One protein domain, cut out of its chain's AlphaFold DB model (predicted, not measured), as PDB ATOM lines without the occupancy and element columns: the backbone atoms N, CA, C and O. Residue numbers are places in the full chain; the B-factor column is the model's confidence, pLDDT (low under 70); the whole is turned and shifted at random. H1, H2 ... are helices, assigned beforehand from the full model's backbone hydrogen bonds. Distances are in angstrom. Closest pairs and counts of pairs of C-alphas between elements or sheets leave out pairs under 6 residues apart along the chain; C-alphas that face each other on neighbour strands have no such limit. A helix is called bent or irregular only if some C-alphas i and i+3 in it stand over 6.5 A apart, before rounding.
ATOM      1  N   ASP A   4     234.146 200.930 180.943       88.50
ATOM      2  CA  ASP A   4     233.133 201.982 180.832       88.50
ATOM      3  C   ASP A   4     233.202 202.720 179.489       88.50
ATOM      4  O   ASP A   4     232.177 202.962 178.856       88.50
ATOM      5  N   SER A   5     234.409 203.006 178.990       90.19
ATOM      6  CA  SER A   5     234.605 203.655 177.688       90.19
ATOM      7  C   SER A   5     234.205 202.744 176.528       90.19
ATOM      8  O   SER A   5     233.622 203.213 175.552       90.19
ATOM      9  N   VAL A   6     234.471 201.436 176.638       92.75
ATOM     10  CA  VAL A   6     234.046 200.444 175.635       92.75
ATOM     11  C   VAL A   6     232.521 200.374 175.581       92.75
ATOM     12  O   VAL A   6     231.936 200.442 174.500       92.75
ATOM     13  N   LEU A   7     231.873 200.269 176.745       92.88
ATOM     14  CA  LEU A   7     230.419 200.166 176.854       92.88
ATOM     15  C   LEU A   7     229.724 201.438 176.373       92.88
ATOM     16  O   LEU A   7     228.761 201.350 175.615       92.88
ATOM     17  N   LEU A   8     230.238 202.614 176.738       94.06
ATOM     18  CA  LEU A   8     229.676 203.887 176.297       94.06
ATOM     19  C   LEU A   8     229.842 204.090 174.785       94.06
ATOM     20  O   LEU A   8     228.919 204.570 174.126       94.06
ATOM     21  N   TYR A   9     230.973 203.680 174.201       94.94
ATOM     22  CA  TYR A   9     231.166 203.716 172.749       94.94
ATOM     23  C   TYR A   9     230.209 202.754 172.034       94.94
ATOM     24  O   TYR A   9     229.570 203.141 171.056       94.94
ATOM     25  N   ALA A  10     230.059 201.521 172.530       95.50
ATOM     26  CA  ALA A  10     229.122 200.545 171.977       95.50
ATOM     27  C   ALA A  10     227.660 201.009 172.108       95.50
ATOM     28  O   ALA A  10     226.884 200.869 171.166       95.50
ATOM     29  N   ALA A  11     227.286 201.636 173.227       95.62
ATOM     30  CA  ALA A  11     225.983 202.275 173.379       95.62
ATOM     31  C   ALA A  11     225.809 203.414 172.359       95.62
ATOM     32  O   ALA A  11     224.821 203.443 171.633       95.62
ATOM     33  N   THR A  12     226.804 204.292 172.212       95.12
ATOM     34  CA  THR A  12     226.772 205.378 171.216       95.12
ATOM     35  C   THR A  12     226.590 204.833 169.793       95.12
ATOM     36  O   THR A  12     225.794 205.367 169.025       95.12
ATOM     37  N   TYR A  13     227.270 203.735 169.452       95.12
ATOM     38  CA  TYR A  13     227.121 203.035 168.174       95.12
ATOM     39  C   TYR A  13     225.674 202.569 167.955       95.12
ATOM     40  O   TYR A  13     225.074 202.850 166.918       95.12
ATOM     41  N   LEU A  14     225.090 201.870 168.935       95.69
ATOM     42  CA  LEU A  14     223.751 201.279 168.817       95.69
ATOM     43  C   LEU A  14     222.638 202.333 168.811       95.69
ATOM     44  O   LEU A  14     221.604 202.136 168.172       95.69
ATOM     45  N   GLY A  15     222.827 203.459 169.499       93.06
ATOM     46  CA  GLY A  15     221.886 204.579 169.481       93.06
ATOM     47  C   GLY A  15     222.122 205.596 168.364       93.06
ATOM     48  O   GLY A  15     221.343 206.540 168.241       93.06
ATOM     49  N   GLY A  16     223.145 205.401 167.526       90.38
ATOM     50  CA  GLY A  16     223.546 206.327 166.465       90.38
ATOM     51  C   GLY A  16     222.410 206.861 165.581       90.38
ATOM     52  O   GLY A  16     222.358 208.075 165.380       90.38
ATOM     53  N   PRO A  17     221.457 206.031 165.098       88.25
ATOM     54  CA  PRO A  17     220.332 206.518 164.298       88.25
ATOM     55  C   PRO A  17     219.530 207.632 164.988       88.25
ATOM     56  O   PRO A  17     219.228 208.644 164.364       88.25
ATOM     57  N   PHE A  18     219.247 207.483 166.286       86.75
ATOM     58  CA  PHE A  18     218.495 208.460 167.081       86.75
ATOM     59  C   PHE A  18     219.284 209.751 167.297       86.75
ATOM     60  O   PHE A  18     218.723 210.840 167.180       86.75
ATOM     61  N   GLY A  19     220.592 209.630 167.539       84.94
ATOM     62  CA  GLY A  19     221.482 210.781 167.669       84.94
ATOM     63  C   GLY A  19     221.550 211.634 166.405       84.94
ATOM     64  O   GLY A  19     221.455 212.856 166.487       84.94
ATOM     65  N   VAL A  20     221.637 210.999 165.230       78.81
ATOM     66  CA  VAL A  20     221.676 211.700 163.933       78.81
ATOM     67  C   VAL A  20     220.377 212.465 163.666       78.81
ATOM     68  O   VAL A  20     220.418 213.603 163.209       78.81
ATOM     69  N   ILE A  21     219.218 211.883 163.979       76.25
ATOM     70  CA  ILE A  21     217.923 212.552 163.772       76.25
ATOM     71  C   ILE A  21     217.776 213.754 164.684       76.25
ATOM     72  O   ILE A  21     217.363 214.816 164.226       76.25
ATOM     73  N   ILE A  22     218.092 213.585 165.967       74.75
ATOM     74  CA  ILE A  22     217.971 214.660 166.947       74.75
ATOM     75  C   ILE A  22     218.930 215.792 166.579       74.75
ATOM     76  O   ILE A  22     218.494 216.938 166.531       74.75
ATOM     77  N   ALA A  23     220.168 215.479 166.185       73.56
ATOM     78  CA  ALA A  23     221.113 216.473 165.679       73.56
ATOM     79  C   ALA A  23     220.575 217.219 164.444       73.56
ATOM     80  O   ALA A  23     220.530 218.447 164.447       73.56
ATOM     81  N   ASN A  24     220.095 216.499 163.424       69.31
ATOM     82  CA  ASN A  24     219.570 217.110 162.197       69.31
ATOM     83  C   ASN A  24     218.304 217.950 162.452       69.31
ATOM     84  O   ASN A  24     218.123 219.002 161.844       69.31
ATOM     85  N   THR A  25     217.429 217.504 163.357       66.69
ATOM     86  CA  THR A  25     216.184 218.207 163.711       66.69
ATOM     87  C   THR A  25     216.479 219.486 164.488       66.69
ATOM     88  O   THR A  25     215.926 220.539 164.179       66.69
ATOM     89  N   LEU A  26     217.382 219.420 165.468       66.56
ATOM     90  CA  LEU A  26     217.821 220.581 166.243       66.56
ATOM     91  C   LEU A  26     218.558 221.598 165.360       66.56
ATOM     92  O   LEU A  26     218.296 222.796 165.457       66.56
ATOM     93  N   GLN A  27     219.389 221.121 164.426       66.00
ATOM     94  CA  GLN A  27     220.050 221.965 163.431       66.00
ATOM     95  C   GLN A  27     219.041 222.670 162.512       66.00
ATOM     96  O   GLN A  27     219.175 223.867 162.265       66.00
ATOM     97  N   PHE A  28     218.013 221.961 162.037       63.16
ATOM     98  CA  PHE A  28     216.943 222.549 161.225       63.16
ATOM     99  C   PHE A  28     216.162 223.634 161.983       63.16
ATOM    100  O   PHE A  28     215.818 224.665 161.410       63.16
ATOM    101  N   LEU A  29     215.924 223.434 163.280       68.12
ATOM    102  CA  LEU A  29     215.235 224.394 164.145       68.12
ATOM    103  C   LEU A  29     216.134 225.547 164.633       68.12
ATOM    104  O   LEU A  29     215.678 226.362 165.429       68.12
ATOM    105  N   GLN A  30     217.395 225.624 164.178       63.09
ATOM    106  CA  GLN A  30     218.412 226.591 164.631       63.09
ATOM    107  C   GLN A  30     218.669 226.579 166.153       63.09
ATOM    108  O   GLN A  30     219.252 227.509 166.708       63.09
ATOM    109  N   LEU A  31     218.276 225.500 166.831       60.59
ATOM    110  CA  LEU A  31     218.540 225.250 168.242       60.59
ATOM    111  C   LEU A  31     219.853 224.459 168.313       60.59
ATOM    112  O   LEU A  31     219.841 223.233 168.344       60.59
ATOM    113  N   PHE A  32     221.000 225.129 168.220       51.94
ATOM    114  CA  PHE A  32     222.304 224.454 168.231       51.94
ATOM    115  C   PHE A  32     222.533 223.660 169.527       51.94
ATOM    116  O   PHE A  32     222.575 224.267 170.591       51.94
ATOM    117  N   ASP A  33     222.788 222.349 169.406       55.00
ATOM    118  CA  ASP A  33     223.848 221.671 170.167       55.00
ATOM    119  C   ASP A  33     224.243 220.318 169.528       55.00
ATOM    120  O   ASP A  33     223.455 219.368 169.486       55.00
ATOM    121  N   ALA A  34     225.480 220.208 169.030       56.22
ATOM    122  CA  ALA A  34     226.034 218.945 168.533       56.22
ATOM    123  C   ALA A  34     226.177 217.896 169.657       56.22
ATOM    124  O   ALA A  34     226.178 216.691 169.386       56.22
ATOM    125  N   GLU A  35     226.240 218.338 170.918       67.19
ATOM    126  CA  GLU A  35     226.267 217.461 172.089       67.19
ATOM    127  C   GLU A  35     224.924 216.745 172.301       67.19
ATOM    128  O   GLU A  35     224.902 215.588 172.733       67.19
ATOM    129  N   GLY A  36     223.807 217.358 171.887       70.62
ATOM    130  CA  GLY A  36     222.467 216.775 172.003       70.62
ATOM    131  C   GLY A  36     222.302 215.475 171.209       70.62
ATOM    132  O   GLY A  36     221.699 214.515 171.693       70.62
ATOM    133  N   GLY A  37     222.902 215.397 170.016       82.75
ATOM    134  CA  GLY A  37     222.899 214.178 169.202       82.75
ATOM    135  C   GLY A  37     223.724 213.047 169.822       82.75
ATOM    136  O   GLY A  37     223.310 211.885 169.807       82.75
ATOM    137  N   LEU A  38     224.875 213.377 170.413       89.12
ATOM    138  CA  LEU A  38     225.732 212.397 171.079       89.12
ATOM    139  C   LEU A  38     225.066 211.834 172.339       89.12
ATOM    140  O   LEU A  38     225.017 210.613 172.513       89.12
ATOM    141  N   LEU A  39     224.510 212.709 173.178       89.31
ATOM    142  CA  LEU A  39     223.803 212.318 174.393       89.31
ATOM    143  C   LEU A  39     222.585 211.446 174.066       89.31
ATOM    144  O   LEU A  39     222.388 210.392 174.674       89.31
ATOM    145  N   ALA A  40     221.799 211.829 173.057       88.25
ATOM    146  CA  ALA A  40     220.660 211.040 172.609       88.25
ATOM    147  C   ALA A  40     221.067 209.637 172.137       88.25
ATOM    148  O   ALA A  40     220.408 208.656 172.484       88.25
ATOM    149  N   ALA A  41     222.170 209.516 171.391       91.69
ATOM    150  CA  ALA A  41     222.683 208.214 170.982       91.69
ATOM    151  C   ALA A  41     223.111 207.359 172.184       91.69
ATOM    152  O   ALA A  41     222.775 206.179 172.253       91.69
ATOM    153  N   GLN A  42     223.802 207.939 173.163       94.38
ATOM    154  CA  GLN A  42     224.218 207.219 174.370       94.38
ATOM    155  C   GLN A  42     223.022 206.718 175.185       94.38
ATOM    156  O   GLN A  42     222.993 205.546 175.575       94.38
ATOM    157  N   ILE A  43     222.017 207.574 175.398       93.31
ATOM    158  CA  ILE A  43     220.787 207.229 176.122       93.31
ATOM    159  C   ILE A  43     220.046 206.114 175.389       93.31
ATOM    160  O   ILE A  43     219.755 205.072 175.979       93.31
ATOM    161  N   MET A  44     219.780 206.299 174.094       91.94
ATOM    162  CA  MET A  44     219.013 205.331 173.318       91.94
ATOM    163  C   MET A  44     219.744 203.998 173.214       91.94
ATOM    164  O   MET A  44     219.142 202.958 173.463       91.94
ATOM    165  N   GLY A  45     221.042 203.992 172.920       93.94
ATOM    166  CA  GLY A  45     221.810 202.752 172.837       93.94
ATOM    167  C   GLY A  45     221.872 201.993 174.159       93.94
ATOM    168  O   GLY A  45     221.691 200.776 174.171       93.94
ATOM    169  N   SER A  46     222.041 202.704 175.278       95.44
ATOM    170  CA  SER A  46     221.994 202.100 176.616       95.44
ATOM    171  C   SER A  46     220.614 201.506 176.907       95.44
ATOM    172  O   SER A  46     220.507 200.373 177.374       95.44
ATOM    173  N   PHE A  47     219.548 202.229 176.559       93.56
ATOM    174  CA  PHE A  47     218.173 201.756 176.689       93.56
ATOM    175  C   PHE A  47     217.905 200.503 175.844       93.56
ATOM    176  O   PHE A  47     217.357 199.520 176.344       93.56
ATOM    177  N   GLY A  48     218.351 200.493 174.588       91.44
ATOM    178  CA  GLY A  48     218.229 199.343 173.696       91.44
ATOM    179  C   GLY A  48     218.971 198.115 174.221       91.44
ATOM    180  O   GLY A  48     218.440 197.003 174.152       91.44
ATOM    181  N   LEU A  49     220.172 198.297 174.783       94.81
ATOM    182  CA  LEU A  49     220.935 197.225 175.428       94.81
ATOM    183  C   LEU A  49     220.182 196.646 176.629       94.81
ATOM    184  O   LEU A  49     220.011 195.430 176.705       94.81
ATOM    185  N   LEU A  50     219.679 197.501 177.524       94.06
ATOM    186  CA  LEU A  50     218.917 197.075 178.702       94.06
ATOM    187  C   LEU A  50     217.654 196.296 178.316       94.06
ATOM    188  O   LEU A  50     217.403 195.223 178.868       94.06
ATOM    189  N   ILE A  51     216.895 196.785 177.329       90.88
ATOM    190  CA  ILE A  51     215.730 196.064 176.800       90.88
ATOM    191  C   ILE A  51     216.155 194.712 176.237       90.88
ATOM    192  O   ILE A  51     215.543 193.701 176.559       90.88
ATOM    193  N   SER A  52     217.200 194.672 175.413       91.31
ATOM    194  CA  SER A  52     217.633 193.440 174.748       91.31
ATOM    195  C   SER A  52     218.088 192.373 175.748       91.31
ATOM    196  O   SER A  52     217.758 191.200 175.579       91.31
ATOM    197  N   VAL A  53     218.773 192.775 176.825       93.62
ATOM    198  CA  VAL A  53     219.126 191.886 177.945       93.62
ATOM    199  C   VAL A  53     217.869 191.372 178.648       93.62
ATOM    200  O   VAL A  53     217.750 190.170 178.879       93.62
ATOM    201  N   GLY A  54     216.904 192.251 178.937       90.81
ATOM    202  CA  GLY A  54     215.632 191.867 179.555       90.81
ATOM    203  C   GLY A  54     214.824 190.889 178.700       90.81
ATOM    204  O   GLY A  54     214.357 189.869 179.202       90.81
ATOM    205  N   LEU A  55     214.705 191.148 177.396       88.62
ATOM    206  CA  LEU A  55     214.028 190.253 176.455       88.62
ATOM    207  C   LEU A  55     214.758 188.910 176.336       88.62
ATOM    208  O   LEU A  55     214.108 187.870 176.364       88.62
ATOM    209  N   GLY A  56     216.093 188.908 176.269       90.19
ATOM    210  CA  GLY A  56     216.889 187.679 176.264       90.19
ATOM    211  C   GLY A  56     216.691 186.843 177.527       90.19
ATOM    212  O   GLY A  56     216.475 185.635 177.437       90.19
ATOM    213  N   PHE A  57     216.668 187.482 178.697       90.56
ATOM    214  CA  PHE A  57     216.351 186.810 179.955       90.56
ATOM    215  C   PHE A  57     214.938 186.211 179.943       90.56
ATOM    216  O   PHE A  57     214.763 185.062 180.341       90.56
ATOM    217  N   LEU A  58     213.939 186.938 179.432       86.88
ATOM    218  CA  LEU A  58     212.574 186.422 179.300       86.88
ATOM    219  C   LEU A  58     212.497 185.208 178.369       86.88
ATOM    220  O   LEU A  58     211.816 184.248 178.717       86.88
ATOM    221  N   VAL A  59     213.218 185.203 177.241       87.06
ATOM    222  CA  VAL A  59     213.301 184.026 176.356       87.06
ATOM    223  C   VAL A  59     213.889 182.825 177.095       87.06
ATOM    224  O   VAL A  59     213.352 181.726 176.986       87.06
ATOM    225  N   ILE A  60     214.953 183.028 177.881       85.44
ATOM    226  CA  ILE A  60     215.608 181.961 178.654       85.44
ATOM    227  C   ILE A  60     214.694 181.432 179.768       85.44
ATOM    228  O   ILE A  60     214.591 180.225 179.952       85.44
ATOM    229  N   VAL A  61     214.005 182.303 180.508       83.12
ATOM    230  CA  VAL A  61     213.114 181.891 181.611       83.12
ATOM    231  C   VAL A  61     211.834 181.231 181.101       83.12
ATOM    232  O   VAL A  61     211.314 180.306 181.723       83.12
ATOM    233  N   GLN A  62     211.315 181.681 179.960       77.25
ATOM    234  CA  GLN A  62     210.152 181.075 179.306       77.25
ATOM    235  C   GLN A  62     210.520 179.843 178.469       77.25
ATOM    236  O   GLN A  62     209.649 179.240 177.838       77.25
ATOM    237  N   TRP A  63     211.793 179.444 178.467       72.38
ATOM    238  CA  TRP A  63     212.282 178.302 177.718       72.38
ATOM    239  C   TRP A  63     211.705 177.000 178.287       72.38
ATOM    240  O   TRP A  63     212.148 176.477 179.305       72.38
ATOM    241  N   ARG A  64     210.682 176.468 177.612       64.00
ATOM    242  CA  ARG A  64     210.029 175.188 177.945       64.00
ATOM    243  C   ARG A  64     210.306 174.078 176.922       64.00
ATOM    244  O   ARG A  64     209.535 173.136 176.818       64.00
ATOM    245  N   GLY A  65     211.388 174.199 176.149       60.69
ATOM    246  CA  GLY A  65     211.746 173.259 175.073       60.69
ATOM    247  C   GLY A  65     211.177 173.596 173.685       60.69
ATOM    248  O   GLY A  65     211.609 173.003 172.705       60.69
ATOM    249  N   GLU A  66     210.296 174.594 173.576       58.59
ATOM    250  CA  GLU A  66     209.696 175.062 172.312       58.59
ATOM    251  C   GLU A  66     210.056 176.530 172.013       58.59
ATOM    252  O   GLU A  66     209.188 177.373 171.787       58.59
ATOM    253  N   THR A  67     211.341 176.895 172.042       61.41
ATOM    254  CA  THR A  67     211.742 178.213 171.529       61.41
ATOM    255  C   THR A  67     211.413 178.278 170.042       61.41
ATOM    256  O   THR A  67     211.897 177.476 169.238       61.41
ATOM    257  N   CYS A  68     210.576 179.241 169.654       68.00
ATOM    258  CA  CYS A  68     210.280 179.461 168.248       68.00
ATOM    259  C   CYS A  68     211.592 179.822 167.538       68.00
ATOM    260  O   CYS A  68     212.333 180.685 168.013       68.00
ATOM    261  N   ARG A  69     211.894 179.181 166.398       79.75
ATOM    262  CA  ARG A  69     213.144 179.406 165.637       79.75
ATOM    263  C   ARG A  69     213.414 180.899 165.387       79.75
ATOM    264  O   ARG A  69     214.567 181.314 165.356       79.75
ATOM    265  N   ALA A  70     212.355 181.703 165.277       85.75
ATOM    266  CA  ALA A  70     212.426 183.152 165.131       85.75
ATOM    267  C   ALA A  70     213.083 183.874 166.327       85.75
ATOM    268  O   ALA A  70     213.925 184.737 166.111       85.75
ATOM    269  N   GLU A  71     212.765 183.519 167.577       88.69
ATOM    270  CA  GLU A  71     213.330 184.174 168.775       88.69
ATOM    271  C   GLU A  71     214.839 183.944 168.883       88.69
ATOM    272  O   GLU A  71     215.598 184.879 169.135       88.69
ATOM    273  N   ALA A  72     215.281 182.711 168.620       88.44
ATOM    274  CA  ALA A  72     216.696 182.356 168.614       88.44
ATOM    275  C   ALA A  72     217.471 183.105 167.515       88.44
ATOM    276  O   ALA A  72     218.573 183.598 167.762       88.44
ATOM    277  N   ILE A  73     216.886 183.243 166.318       92.44
ATOM    278  CA  ILE A  73     217.476 184.023 165.220       92.44
ATOM    279  C   ILE A  73     217.594 185.500 165.613       92.44
ATOM    280  O   ILE A  73     218.661 186.089 165.445       92.44
ATOM    281  N   LEU A  74     216.540 186.095 166.179       93.88
ATOM    282  CA  LEU A  74     216.546 187.502 166.588       93.88
ATOM    283  C   LEU A  74     217.576 187.770 167.689       93.88
ATOM    284  O   LEU A  74     218.335 188.730 167.583       93.88
ATOM    285  N   LEU A  75     217.673 186.894 168.692       93.44
ATOM    286  CA  LEU A  75     218.712 186.982 169.721       93.44
ATOM    287  C   LEU A  75     220.122 186.844 169.142       93.44
ATOM    288  O   LEU A  75     221.020 187.574 169.551       93.44
ATOM    289  N   THR A  76     220.314 185.953 168.168       94.69
ATOM    290  CA  THR A  76     221.609 185.785 167.494       94.69
ATOM    291  C   THR A  76     221.998 187.048 166.727       94.69
ATOM    292  O   THR A  76     223.137 187.495 166.829       94.69
ATOM    293  N   ILE A  77     221.054 187.669 166.010       96.38
ATOM    294  CA  ILE A  77     221.271 188.947 165.317       96.38
ATOM    295  C   ILE A  77     221.634 190.045 166.321       96.38
ATOM    296  O   ILE A  77     222.627 190.745 166.126       96.38
ATOM    297  N   ILE A  78     220.870 190.173 167.411       96.75
ATOM    298  CA  ILE A  78     221.136 191.142 168.481       96.75
ATOM    299  C   ILE A  78     222.550 190.937 169.037       96.75
ATOM    300  O   ILE A  78     223.331 191.886 169.088       96.75
ATOM    301  N   PHE A  79     222.910 189.702 169.393       96.62
ATOM    302  CA  PHE A  79     224.224 189.375 169.938       96.62
ATOM    303  C   PHE A  79     225.353 189.665 168.945       96.62
ATOM    304  O   PHE A  79     226.364 190.256 169.321       96.62
ATOM    305  N   MET A  80     225.174 189.319 167.668       97.25
ATOM    306  CA  MET A  80     226.146 189.598 166.612       97.25
ATOM    307  C   MET A  80     226.392 191.105 166.457       97.25
ATOM    308  O   MET A  80     227.545 191.534 166.373       97.25
ATOM    309  N   VAL A  81     225.334 191.923 166.442       97.62
ATOM    310  CA  VAL A  81     225.472 193.381 166.303       97.62
ATOM    311  C   VAL A  81     226.098 193.999 167.554       97.62
ATOM    312  O   VAL A  81     227.010 194.815 167.426       97.62
ATOM    313  N   VAL A  82     225.681 193.586 168.756       97.25
ATOM    314  CA  VAL A  82     226.281 194.051 170.020       97.25
ATOM    315  C   VAL A  82     227.760 193.656 170.097       97.25
ATOM    316  O   VAL A  82     228.602 194.496 170.405       97.25
ATOM    317  N   GLY A  83     228.103 192.416 169.742       96.62
ATOM    318  CA  GLY A  83     229.486 191.948 169.674       96.62
ATOM    319  C   GLY A  83     230.319 192.757 168.678       96.62
ATOM    320  O   GLY A  83     231.423 193.187 169.002       96.62
ATOM    321  N   THR A  84     229.760 193.058 167.503       95.75
ATOM    322  CA  THR A  84     230.405 193.926 166.504       95.75
ATOM    323  C   THR A  84     230.634 195.337 167.050       95.75
ATOM    324  O   THR A  84     231.713 195.898 166.854       95.75
ATOM    325  N   ALA A  85     229.663 195.907 167.770       95.88
ATOM    326  CA  ALA A  85     229.793 197.220 168.397       95.88
ATOM    327  C   ALA A  85     230.899 197.233 169.469       95.88
ATOM    328  O   ALA A  85     231.705 198.160 169.496       95.88
ATOM    329  N   ILE A  86     231.001 196.182 170.292       96.12
ATOM    330  CA  ILE A  86     232.055 196.030 171.310       96.12
ATOM    331  C   ILE A  86     233.435 195.870 170.661       96.12
ATOM    332  O   ILE A  86     234.374 196.561 171.048       96.12
ATOM    333  N   VAL A  87     233.576 195.003 169.651       95.75
ATOM    334  CA  VAL A  87     234.846 194.819 168.924       95.75
ATOM    335  C   VAL A  87     235.269 196.120 168.236       95.75
ATOM    336  O   VAL A  87     236.434 196.511 168.305       95.75
ATOM    337  N   THR A  88     234.318 196.839 167.633       94.06
ATOM    338  CA  THR A  88     234.564 198.156 167.028       94.06
ATOM    339  C   THR A  88     235.011 199.172 168.075       94.06
ATOM    340  O   THR A  88     235.972 199.902 167.836       94.06
ATOM    341  N   ALA A  89     234.352 199.205 169.236       93.62
ATOM    342  CA  ALA A  89     234.717 200.070 170.352       93.62
ATOM    343  C   ALA A  89     236.140 199.781 170.842       93.62
ATOM    344  O   ALA A  89     236.936 200.709 170.957       93.62
ATOM    345  N   LEU A  90     236.495 198.506 171.041       93.75
ATOM    346  CA  LEU A  90     237.843 198.081 171.438       93.75
ATOM    347  C   LEU A  90     238.909 198.545 170.438       93.75
ATOM    348  O   LEU A  90     239.943 199.071 170.844       93.75
ATOM    349  N   GLY A  91     238.636 198.416 169.137       91.75
ATOM    350  CA  GLY A  91     239.532 198.888 168.079       91.75
ATOM    351  C   GLY A  91     239.593 200.413 167.928       91.75
ATOM    352  O   GLY A  91     240.434 200.913 167.181       91.75
ATOM    353  N   ARG A  92     238.710 201.166 168.603       91.06
ATOM    354  CA  ARG A  92     238.575 202.622 168.446       91.06
ATOM    355  C   ARG A  92     238.611 203.424 169.749       91.06
ATOM    356  O   ARG A  92     238.252 204.597 169.730       91.06
ATOM    357  N   LEU A  93     239.111 202.853 170.845       82.94
ATOM    358  CA  LEU A  93     239.201 203.542 172.144       82.94
ATOM    359  C   LEU A  93     240.034 204.835 172.127       82.94
ATOM    360  O   LEU A  93     239.815 205.704 172.963       82.94
ATOM    361  N   ASN A  94     240.955 204.979 171.172       87.75
ATOM    362  CA  ASN A  94     241.769 206.190 171.008       87.75
ATOM    363  C   ASN A  94     241.047 207.315 170.238       87.75
ATOM    364  O   ASN A  94     241.617 208.387 170.050       87.75
ATOM    365  N   PHE A  95     239.825 207.077 169.753       86.50
ATOM    366  CA  PHE A  95     239.025 208.059 169.022       86.50
ATOM    367  C   PHE A  95     237.886 208.609 169.884       86.50
ATOM    368  O   PHE A  95     237.440 207.992 170.848       86.50
ATOM    369  N   THR A  96     237.356 209.764 169.484       89.38
ATOM    370  CA  THR A  96     236.180 210.372 170.112       89.38
ATOM    371  C   THR A  96     234.913 209.542 169.872       89.38
ATOM    372  O   THR A  96     234.745 208.913 168.820       89.38
ATOM    373  N   TYR A  97     233.962 209.600 170.811       89.75
ATOM    374  CA  TYR A  97     232.664 208.917 170.693       89.75
ATOM    375  C   TYR A  97     231.846 209.376 169.480       89.75
ATOM    376  O   TYR A  97     231.068 208.602 168.930       89.75
ATOM    377  N   THR A  98     232.071 210.598 168.990       86.56
ATOM    378  CA  THR A  98     231.434 211.116 167.770       86.56
ATOM    379  C   THR A  98     231.714 210.252 166.539       86.56
ATOM    380  O   THR A  98     230.873 210.171 165.646       86.56
ATOM    381  N   GLN A  99     232.831 209.516 166.494       87.75
ATOM    382  CA  GLN A  99     233.081 208.569 165.405       87.75
ATOM    383  C   GLN A  99     232.089 207.400 165.367       87.75
ATOM    384  O   GLN A  99     231.858 206.849 164.288       87.75
ATOM    385  N   ALA A 100     231.495 207.026 166.504       89.44
ATOM    386  CA  ALA A 100     230.462 205.993 166.564       89.44
ATOM    387  C   ALA A 100     229.162 206.433 165.865       89.44
ATOM    388  O   ALA A 100     228.375 205.585 165.460       89.44
ATOM    389  N   LEU A 101     228.974 207.741 165.643       88.44
ATOM    390  CA  LEU A 101     227.835 208.310 164.912       88.44
ATOM    391  C   LEU A 101     228.044 208.349 163.393       88.44
ATOM    392  O   LEU A 101     227.183 208.829 162.660       88.44
ATOM    393  N   SER A 102     229.184 207.866 162.891       85.50
ATOM    394  CA  SER A 102     229.424 207.847 161.447       85.50
ATOM    395  C   SER A 102     228.393 206.974 160.718       85.50
ATOM    396  O   SER A 102     228.085 205.865 161.159       85.50
ATOM    397  N   SER A 103     227.910 207.445 159.565       80.56
ATOM    398  CA  SER A 103     226.822 206.812 158.795       80.56
ATOM    399  C   SER A 103     227.060 205.336 158.440       80.56
ATOM    400  O   SER A 103     226.115 204.560 158.313       80.56
ATOM    401  N   ARG A 104     228.326 204.904 158.349       83.94
ATOM    402  CA  ARG A 104     228.713 203.496 158.130       83.94
ATOM    403  C   ARG A 104     228.227 202.531 159.223       83.94
ATOM    404  O   ARG A 104     228.157 201.334 158.967       83.94
ATOM    405  N   TYR A 105     227.887 203.025 160.413       89.06
ATOM    406  CA  TYR A 105     227.406 202.210 161.538       89.06
ATOM    407  C   TYR A 105     225.883 202.212 161.698       89.06
ATOM    408  O   TYR A 105     225.338 201.418 162.465       89.06
ATOM    409  N   THR A 106     225.175 203.049 160.937       87.88
ATOM    410  CA  THR A 106     223.718 203.196 161.037       87.88
ATOM    411  C   THR A 106     222.989 201.905 160.665       87.88
ATOM    412  O   THR A 106     222.060 201.511 161.364       87.88
ATOM    413  N   THR A 107     223.422 201.200 159.613       88.69
ATOM    414  CA  THR A 107     222.721 199.994 159.132       88.69
ATOM    415  C   THR A 107     222.705 198.865 160.173       88.69
ATOM    416  O   THR A 107     221.612 198.405 160.509       88.69
ATOM    417  N   PRO A 108     223.843 198.444 160.767       92.69
ATOM    418  CA  PRO A 108     223.815 197.461 161.850       92.69
ATOM    419  C   PRO A 108     222.978 197.909 163.056       92.69
ATOM    420  O   PRO A 108     222.230 197.104 163.603       92.69
ATOM    421  N   ALA A 109     223.044 199.188 163.446       93.19
ATOM    422  CA  ALA A 109     222.244 199.716 164.550       93.19
ATOM    423  C   ALA A 109     220.728 199.631 164.272       93.19
ATOM    424  O   ALA A 109     219.963 199.223 165.144       93.19
ATOM    425  N   LEU A 110     220.281 199.937 163.050       90.62
ATOM    426  CA  LEU A 110     218.878 199.775 162.642       90.62
ATOM    427  C   LEU A 110     218.432 198.305 162.668       90.62
ATOM    428  O   LEU A 110     217.316 198.014 163.104       90.62
ATOM    429  N   ILE A 111     219.299 197.375 162.248       93.19
ATOM    430  CA  ILE A 111     219.036 195.928 162.326       93.19
ATOM    431  C   ILE A 111     218.866 195.493 163.785       93.19
ATOM    432  O   ILE A 111     217.921 194.768 164.090       93.19
ATOM    433  N   PHE A 112     219.728 195.972 164.689       95.56
ATOM    434  CA  PHE A 112     219.608 195.720 166.127       95.56
ATOM    435  C   PHE A 112     218.245 196.168 166.663       95.56
ATOM    436  O   PHE A 112     217.514 195.353 167.216       95.56
ATOM    437  N   TRP A 113     217.850 197.421 166.427       93.06
ATOM    438  CA  TRP A 113     216.568 197.929 166.921       93.06
ATOM    439  C   TRP A 113     215.354 197.231 166.300       93.06
ATOM    440  O   TRP A 113     214.355 197.012 166.987       93.06
ATOM    441  N   SER A 114     215.451 196.827 165.031       92.19
ATOM    442  CA  SER A 114     214.408 196.044 164.360       92.19
ATOM    443  C   SER A 114     214.264 194.658 164.989       92.19
ATOM    444  O   SER A 114     213.150 194.213 165.268       92.19
ATOM    445  N   ALA A 115     215.388 193.993 165.273       93.75
ATOM    446  CA  ALA A 115     215.399 192.689 165.919       93.75
ATOM    447  C   ALA A 115     214.872 192.762 167.360       93.75
ATOM    448  O   ALA A 115     214.038 191.944 167.744       93.75
ATOM    449  N   THR A 116     215.290 193.769 168.133       92.00
ATOM    450  CA  THR A 116     214.819 194.005 169.507       92.00
ATOM    451  C   THR A 116     213.320 194.317 169.546       92.00
ATOM    452  O   THR A 116     212.599 193.747 170.363       92.00
ATOM    453  N   GLY A 117     212.820 195.167 168.641       90.31
ATOM    454  CA  GLY A 117     211.395 195.495 168.543       90.31
ATOM    455  C   GLY A 117     210.529 194.288 168.168       90.31
ATOM    456  O   GLY A 117     209.511 194.035 168.814       90.31
ATOM    457  N   LEU A 118     210.960 193.500 167.174       90.06
ATOM    458  CA  LEU A 118     210.251 192.289 166.752       90.06
ATOM    459  C   LEU A 118     210.279 191.203 167.835       90.06
ATOM    460  O   LEU A 118     209.263 190.559 168.084       90.06
ATOM    461  N   LEU A 119     211.411 191.029 168.523       89.31
ATOM    462  CA  LEU A 119     211.520 190.102 169.648       89.31
ATOM    463  C   LEU A 119     210.574 190.503 170.787       89.31
ATOM    464  O   LEU A 119     209.865 189.655 171.328       89.31
ATOM    465  N   GLY A 120     210.511 191.800 171.106       87.69
ATOM    466  CA  GLY A 120     209.572 192.341 172.085       87.69
ATOM    467  C   GLY A 120     208.117 192.059 171.711       87.69
ATOM    468  O   GLY A 120     207.348 191.611 172.559       87.69
ATOM    469  N   TYR A 121     207.756 192.238 170.436       86.00
ATOM    470  CA  TYR A 121     206.423 191.922 169.915       86.00
ATOM    471  C   TYR A 121     206.075 190.425 170.026       86.00
ATOM    472  O   TYR A 121     204.977 190.078 170.458       86.00
ATOM    473  N   LEU A 122     207.008 189.525 169.700       86.69
ATOM    474  CA  LEU A 122     206.784 188.076 169.804       86.69
ATOM    475  C   LEU A 122     206.595 187.616 171.257       86.69
ATOM    476  O   LEU A 122     205.697 186.825 171.544       86.69
ATOM    477  N   ILE A 123     207.404 188.136 172.184       84.44
ATOM    478  CA  ILE A 123     207.299 187.816 173.617       84.44
ATOM    479  C   ILE A 123     206.002 188.382 174.203       84.44
ATOM    480  O   ILE A 123     205.352 187.738 175.029       84.44
ATOM    481  N   ALA A 124     205.590 189.568 173.753       84.06
ATOM    482  CA  ALA A 124     204.374 190.223 174.205       84.06
ATOM    483  C   ALA A 124     203.110 189.373 173.998       84.06
ATOM    484  O   ALA A 124     202.214 189.404 174.842       84.06
ATOM    485  N   ALA A 125     203.067 188.556 172.939       79.94
ATOM    486  CA  ALA A 125     201.966 187.633 172.664       79.94
ATOM    487  C   ALA A 125     201.796 186.525 173.726       79.94
ATOM    488  O   ALA A 125     200.744 185.892 173.783       79.94
ATOM    489  N   ARG A 126     202.810 186.284 174.572       78.94
ATOM    490  CA  ARG A 126     202.813 185.239 175.616       78.94
ATOM    491  C   ARG A 126     202.658 185.781 177.037       78.94
ATOM    492  O   ARG A 126     202.657 185.007 177.993       78.94
ATOM    493  N   LEU A 127     202.566 187.099 177.194       80.19
ATOM    494  CA  LEU A 127     202.484 187.760 178.496       80.19
ATOM    495  C   LEU A 127     201.033 188.099 178.876       80.19
ATOM    496  O   LEU A 127     200.167 188.175 178.002       80.19
ATOM    497  N   PRO A 128     200.746 188.332 180.174       79.56
ATOM    498  CA  PRO A 128     199.432 188.783 180.630       79.56
ATOM    499  C   PRO A 128     198.937 189.997 179.839       79.56
ATOM    500  O   PRO A 128     199.730 190.863 179.466       79.56
ATOM    501  N   SER A 129     197.624 190.089 179.616       77.75
ATOM    502  CA  SER A 129     197.019 191.002 178.631       77.75
ATOM    503  C   SER A 129     197.358 192.489 178.810       77.75
ATOM    504  O   SER A 129     197.362 193.221 177.824       77.75
ATOM    505  N   SER A 130     197.680 192.952 180.021       79.81
ATOM    506  CA  SER A 130     198.132 194.326 180.285       79.81
ATOM    507  C   SER A 130     199.605 194.555 179.912       79.81
ATOM    508  O   SER A 130     199.917 195.504 179.194       79.81
ATOM    509  N   ILE A 131     200.504 193.664 180.343       79.75
ATOM    510  CA  ILE A 131     201.956 193.742 180.092       79.75
ATOM    511  C   ILE A 131     202.270 193.429 178.623       79.75
ATOM    512  O   ILE A 131     203.039 194.146 177.984       79.75
ATOM    513  N   GLY A 132     201.630 192.401 178.062       79.12
ATOM    514  CA  GLY A 132     201.740 192.056 176.646       79.12
ATOM    515  C   GLY A 132     201.235 193.180 175.739       79.12
ATOM    516  O   GLY A 132     201.876 193.519 174.746       79.12
ATOM    517  N   ARG A 133     200.142 193.862 176.105       78.94
ATOM    518  CA  ARG A 133     199.676 195.033 175.345       78.94
ATOM    519  C   ARG A 133     200.691 196.175 175.385       78.94
ATOM    520  O   ARG A 133     200.986 196.734 174.333       78.94
ATOM    521  N   ALA A 134     201.256 196.485 176.552       79.44
ATOM    522  CA  ALA A 134     202.274 197.527 176.681       79.44
ATOM    523  C   ALA A 134     203.524 197.223 175.834       79.44
ATOM    524  O   ALA A 134     203.962 198.073 175.062       79.44
ATOM    525  N   LEU A 135     204.056 195.999 175.902       77.12
ATOM    526  CA  LEU A 135     205.228 195.592 175.119       77.12
ATOM    527  C   LEU A 135     204.956 195.548 173.611       77.12
ATOM    528  O   LEU A 135     205.817 195.948 172.832       77.12
ATOM    529  N   SER A 136     203.756 195.133 173.197       79.44
ATOM    530  CA  SER A 136     203.346 195.179 171.787       79.44
ATOM    531  C   SER A 136     203.298 196.616 171.273       79.44
ATOM    532  O   SER A 136     203.815 196.893 170.195       79.44
ATOM    533  N   ILE A 137     202.722 197.541 172.055       81.88
ATOM    534  CA  ILE A 137     202.674 198.968 171.711       81.88
ATOM    535  C   ILE A 137     204.093 199.522 171.582       81.88
ATOM    536  O   ILE A 137     204.394 200.166 170.582       81.88
ATOM    537  N   VAL A 138     204.978 199.239 172.540       80.00
ATOM    538  CA  VAL A 138     206.374 199.699 172.496       80.00
ATOM    539  C   VAL A 138     207.106 199.123 171.281       80.00
ATOM    540  O   VAL A 138     207.718 199.883 170.537       80.00
ATOM    541  N   GLY A 139     207.004 197.815 171.031       76.00
ATOM    542  CA  GLY A 139     207.647 197.158 169.889       76.00
ATOM    543  C   GLY A 139     207.174 197.711 168.543       76.00
ATOM    544  O   GLY A 139     207.995 198.071 167.702       76.00
ATOM    545  N   VAL A 140     205.858 197.865 168.364       81.00
ATOM    546  CA  VAL A 140     205.274 198.469 167.154       81.00
ATOM    547  C   VAL A 140     205.692 199.932 167.015       81.00
ATOM    548  O   VAL A 140     206.039 200.360 165.918       81.00
ATOM    549  N   THR A 141     205.721 200.694 168.111       82.00
ATOM    550  CA  THR A 141     206.149 202.104 168.106       82.00
ATOM    551  C   THR A 141     207.607 202.237 167.678       82.00
ATOM    552  O   THR A 141     207.910 203.036 166.796       82.00
ATOM    553  N   VAL A 142     208.504 201.411 168.225       79.44
ATOM    554  CA  VAL A 142     209.920 201.369 167.830       79.44
ATOM    555  C   VAL A 142     210.056 201.046 166.342       79.44
ATOM    556  O   VAL A 142     210.699 201.802 165.619       79.44
ATOM    557  N   LEU A 143     209.402 199.988 165.850       82.94
ATOM    558  CA  LEU A 143     209.443 199.617 164.428       82.94
ATOM    559  C   LEU A 143     208.882 200.719 163.515       82.94
ATOM    560  O   LEU A 143     209.436 200.976 162.445       82.94
ATOM    561  N   SER A 144     207.820 201.400 163.949       82.19
ATOM    562  CA  SER A 144     207.182 202.486 163.197       82.19
ATOM    563  C   SER A 144     208.081 203.721 163.132       82.19
ATOM    564  O   SER A 144     208.237 204.311 162.064       82.19
ATOM    565  N   ILE A 145     208.733 204.077 164.245       81.94
ATOM    566  CA  ILE A 145     209.712 205.167 164.305       81.94
ATOM    567  C   ILE A 145     210.898 204.855 163.388       81.94
ATOM    568  O   ILE A 145     211.218 205.674 162.533       81.94
ATOM    569  N   LEU A 146     211.502 203.665 163.481       81.62
ATOM    570  CA  LEU A 146     212.623 203.262 162.615       81.62
ATOM    571  C   LEU A 146     212.248 203.286 161.133       81.62
ATOM    572  O   LEU A 146     213.010 203.795 160.314       81.62
ATOM    573  N   SER A 147     211.066 202.775 160.786       81.25
ATOM    574  CA  SER A 147     210.581 202.780 159.403       81.25
ATOM    575  C   SER A 147     210.381 204.208 158.901       81.25
ATOM    576  O   SER A 147     210.824 204.541 157.806       81.25
ATOM    577  N   THR A 148     209.798 205.077 159.728       81.75
ATOM    578  CA  THR A 148     209.625 206.502 159.412       81.75
ATOM    579  C   THR A 148     210.974 207.189 159.215       81.75
ATOM    580  O   THR A 148     211.145 207.926 158.253       81.75
ATOM    581  N   ILE A 149     211.961 206.902 160.067       76.75
ATOM    582  CA  ILE A 149     213.329 207.428 159.953       76.75
ATOM    583  C   ILE A 149     213.955 207.027 158.622       76.75
ATOM    584  O   ILE A 149     214.492 207.878 157.912       76.75
ATOM    585  N   VAL A 150     213.889 205.739 158.281       81.31
ATOM    586  CA  VAL A 150     214.445 205.229 157.028       81.31
ATOM    587  C   VAL A 150     213.732 205.879 155.849       81.31
ATOM    588  O   VAL A 150     214.405 206.387 154.961       81.31
ATOM    589  N   VAL A 151     212.399 205.938 155.849       82.94
ATOM    590  CA  VAL A 151     211.624 206.544 154.758       82.94
ATOM    591  C   VAL A 151     211.939 208.030 154.609       82.94
ATOM    592  O   VAL A 151     212.265 208.454 153.507       82.94
ATOM    593  N   LEU A 152     211.922 208.816 155.689       77.69
ATOM    594  CA  LEU A 152     212.226 210.249 155.636       77.69
ATOM    595  C   LEU A 152     213.661 210.509 155.168       77.69
ATOM    596  O   LEU A 152     213.879 211.368 154.316       77.69
ATOM    597  N   HIS A 153     214.638 209.747 155.669       75.50
ATOM    598  CA  HIS A 153     216.028 209.886 155.240       75.50
ATOM    599  C   HIS A 153     216.212 209.467 153.775       75.50
ATOM    600  O   HIS A 153     216.906 210.146 153.024       75.50
ATOM    601  N   GLN A 154     215.581 208.376 153.333       76.56
ATOM    602  CA  GLN A 154     215.628 207.954 151.932       76.56
ATOM    603  C   GLN A 154     214.929 208.967 151.021       76.56
ATOM    604  O   GLN A 154     215.478 209.313 149.984       76.56
ATOM    605  N   MET A 155     213.783 209.520 151.424       74.38
ATOM    606  CA  MET A 155     213.122 210.608 150.699       74.38
ATOM    607  C   MET A 155     214.011 211.849 150.618       74.38
ATOM    608  O   MET A 155     214.106 212.445 149.553       74.38
ATOM    609  N   PHE A 156     214.717 212.211 151.690       71.06
ATOM    610  CA  PHE A 156     215.689 213.303 151.651       71.06
ATOM    611  C   PHE A 156     216.872 212.997 150.721       71.06
ATOM    612  O   PHE A 156     217.330 213.876 150.012       71.06
ATOM    613  N   VAL A 157     217.364 211.759 150.652       69.81
ATOM    614  CA  VAL A 157     218.471 211.388 149.745       69.81
ATOM    615  C   VAL A 157     218.021 211.243 148.282       69.81
ATOM    616  O   VAL A 157     218.819 211.436 147.360       69.81
ATOM    617  N   ILE A 158     216.761 210.874 148.042       68.81
ATOM    618  CA  ILE A 158     216.177 210.715 146.701       68.81
ATOM    619  C   ILE A 158     215.709 212.059 146.141       68.81
ATOM    620  O   ILE A 158     216.007 212.363 144.990       68.81
ATOM    621  N   CYS A 159     215.009 212.854 146.949       64.06
ATOM    622  CA  CYS A 159     214.397 214.125 146.555       64.06
ATOM    623  C   CYS A 159     215.192 215.362 147.009       64.06
ATOM    624  O   CYS A 159     214.786 216.484 146.708       64.06
ATOM    625  N   GLY A 160     216.267 215.187 147.782       60.66
ATOM    626  CA  GLY A 160     217.113 216.279 148.270       60.66
ATOM    627  C   GLY A 160     217.987 216.899 147.182       60.66
ATOM    628  O   GLY A 160     217.779 216.640 145.996       60.66
TER     629      GLY A 160
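This is residues 4 to 160 of the 493 residues of an uncharacterized protein of Skermanella aerolata (UniProt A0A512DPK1). What is the shape? H2, H3 and H5 form an up-and-down bundle, with H6 along H5 and bent H1 crossing H2. How large? The 157 printed residues have six named helices and no named strand. The all-helix whole is compact, with radius of gyration of the C-alphas 16.5 A, spanning 51 by 35 by 26 A.

What touches H6, residues 129 to 159? H5, residues 103 to 124, irregular with C-alphas 104 and 107 7.0 A apart, forms a hairpin with it; the closest C-alphas, 124 and 132, are 4.0 A apart. Is H1, residues 4 to 28, straight? By its hydrogen bonds one helix, it is bent, C-alphas 14 and 17 being 7.7 A apart. Its arm H1a, residues 4 to 14, touches H2, residues 34 to 61, closest at C-alphas 11 and 45, 4.2 A. Every O i to N i+4 pair is within hydrogen-bond range in H1a and H6.

Where does H1a begin? C-alpha 4 is at (233.133, 201.982, 180.832). What remains? H3 is residues 69 to 91, H4 97 to 101.

Any cut? The printed part has no cut. Where is pLDDT under 70? Residues 24 to 35, 64 to 68 and 157 to 160.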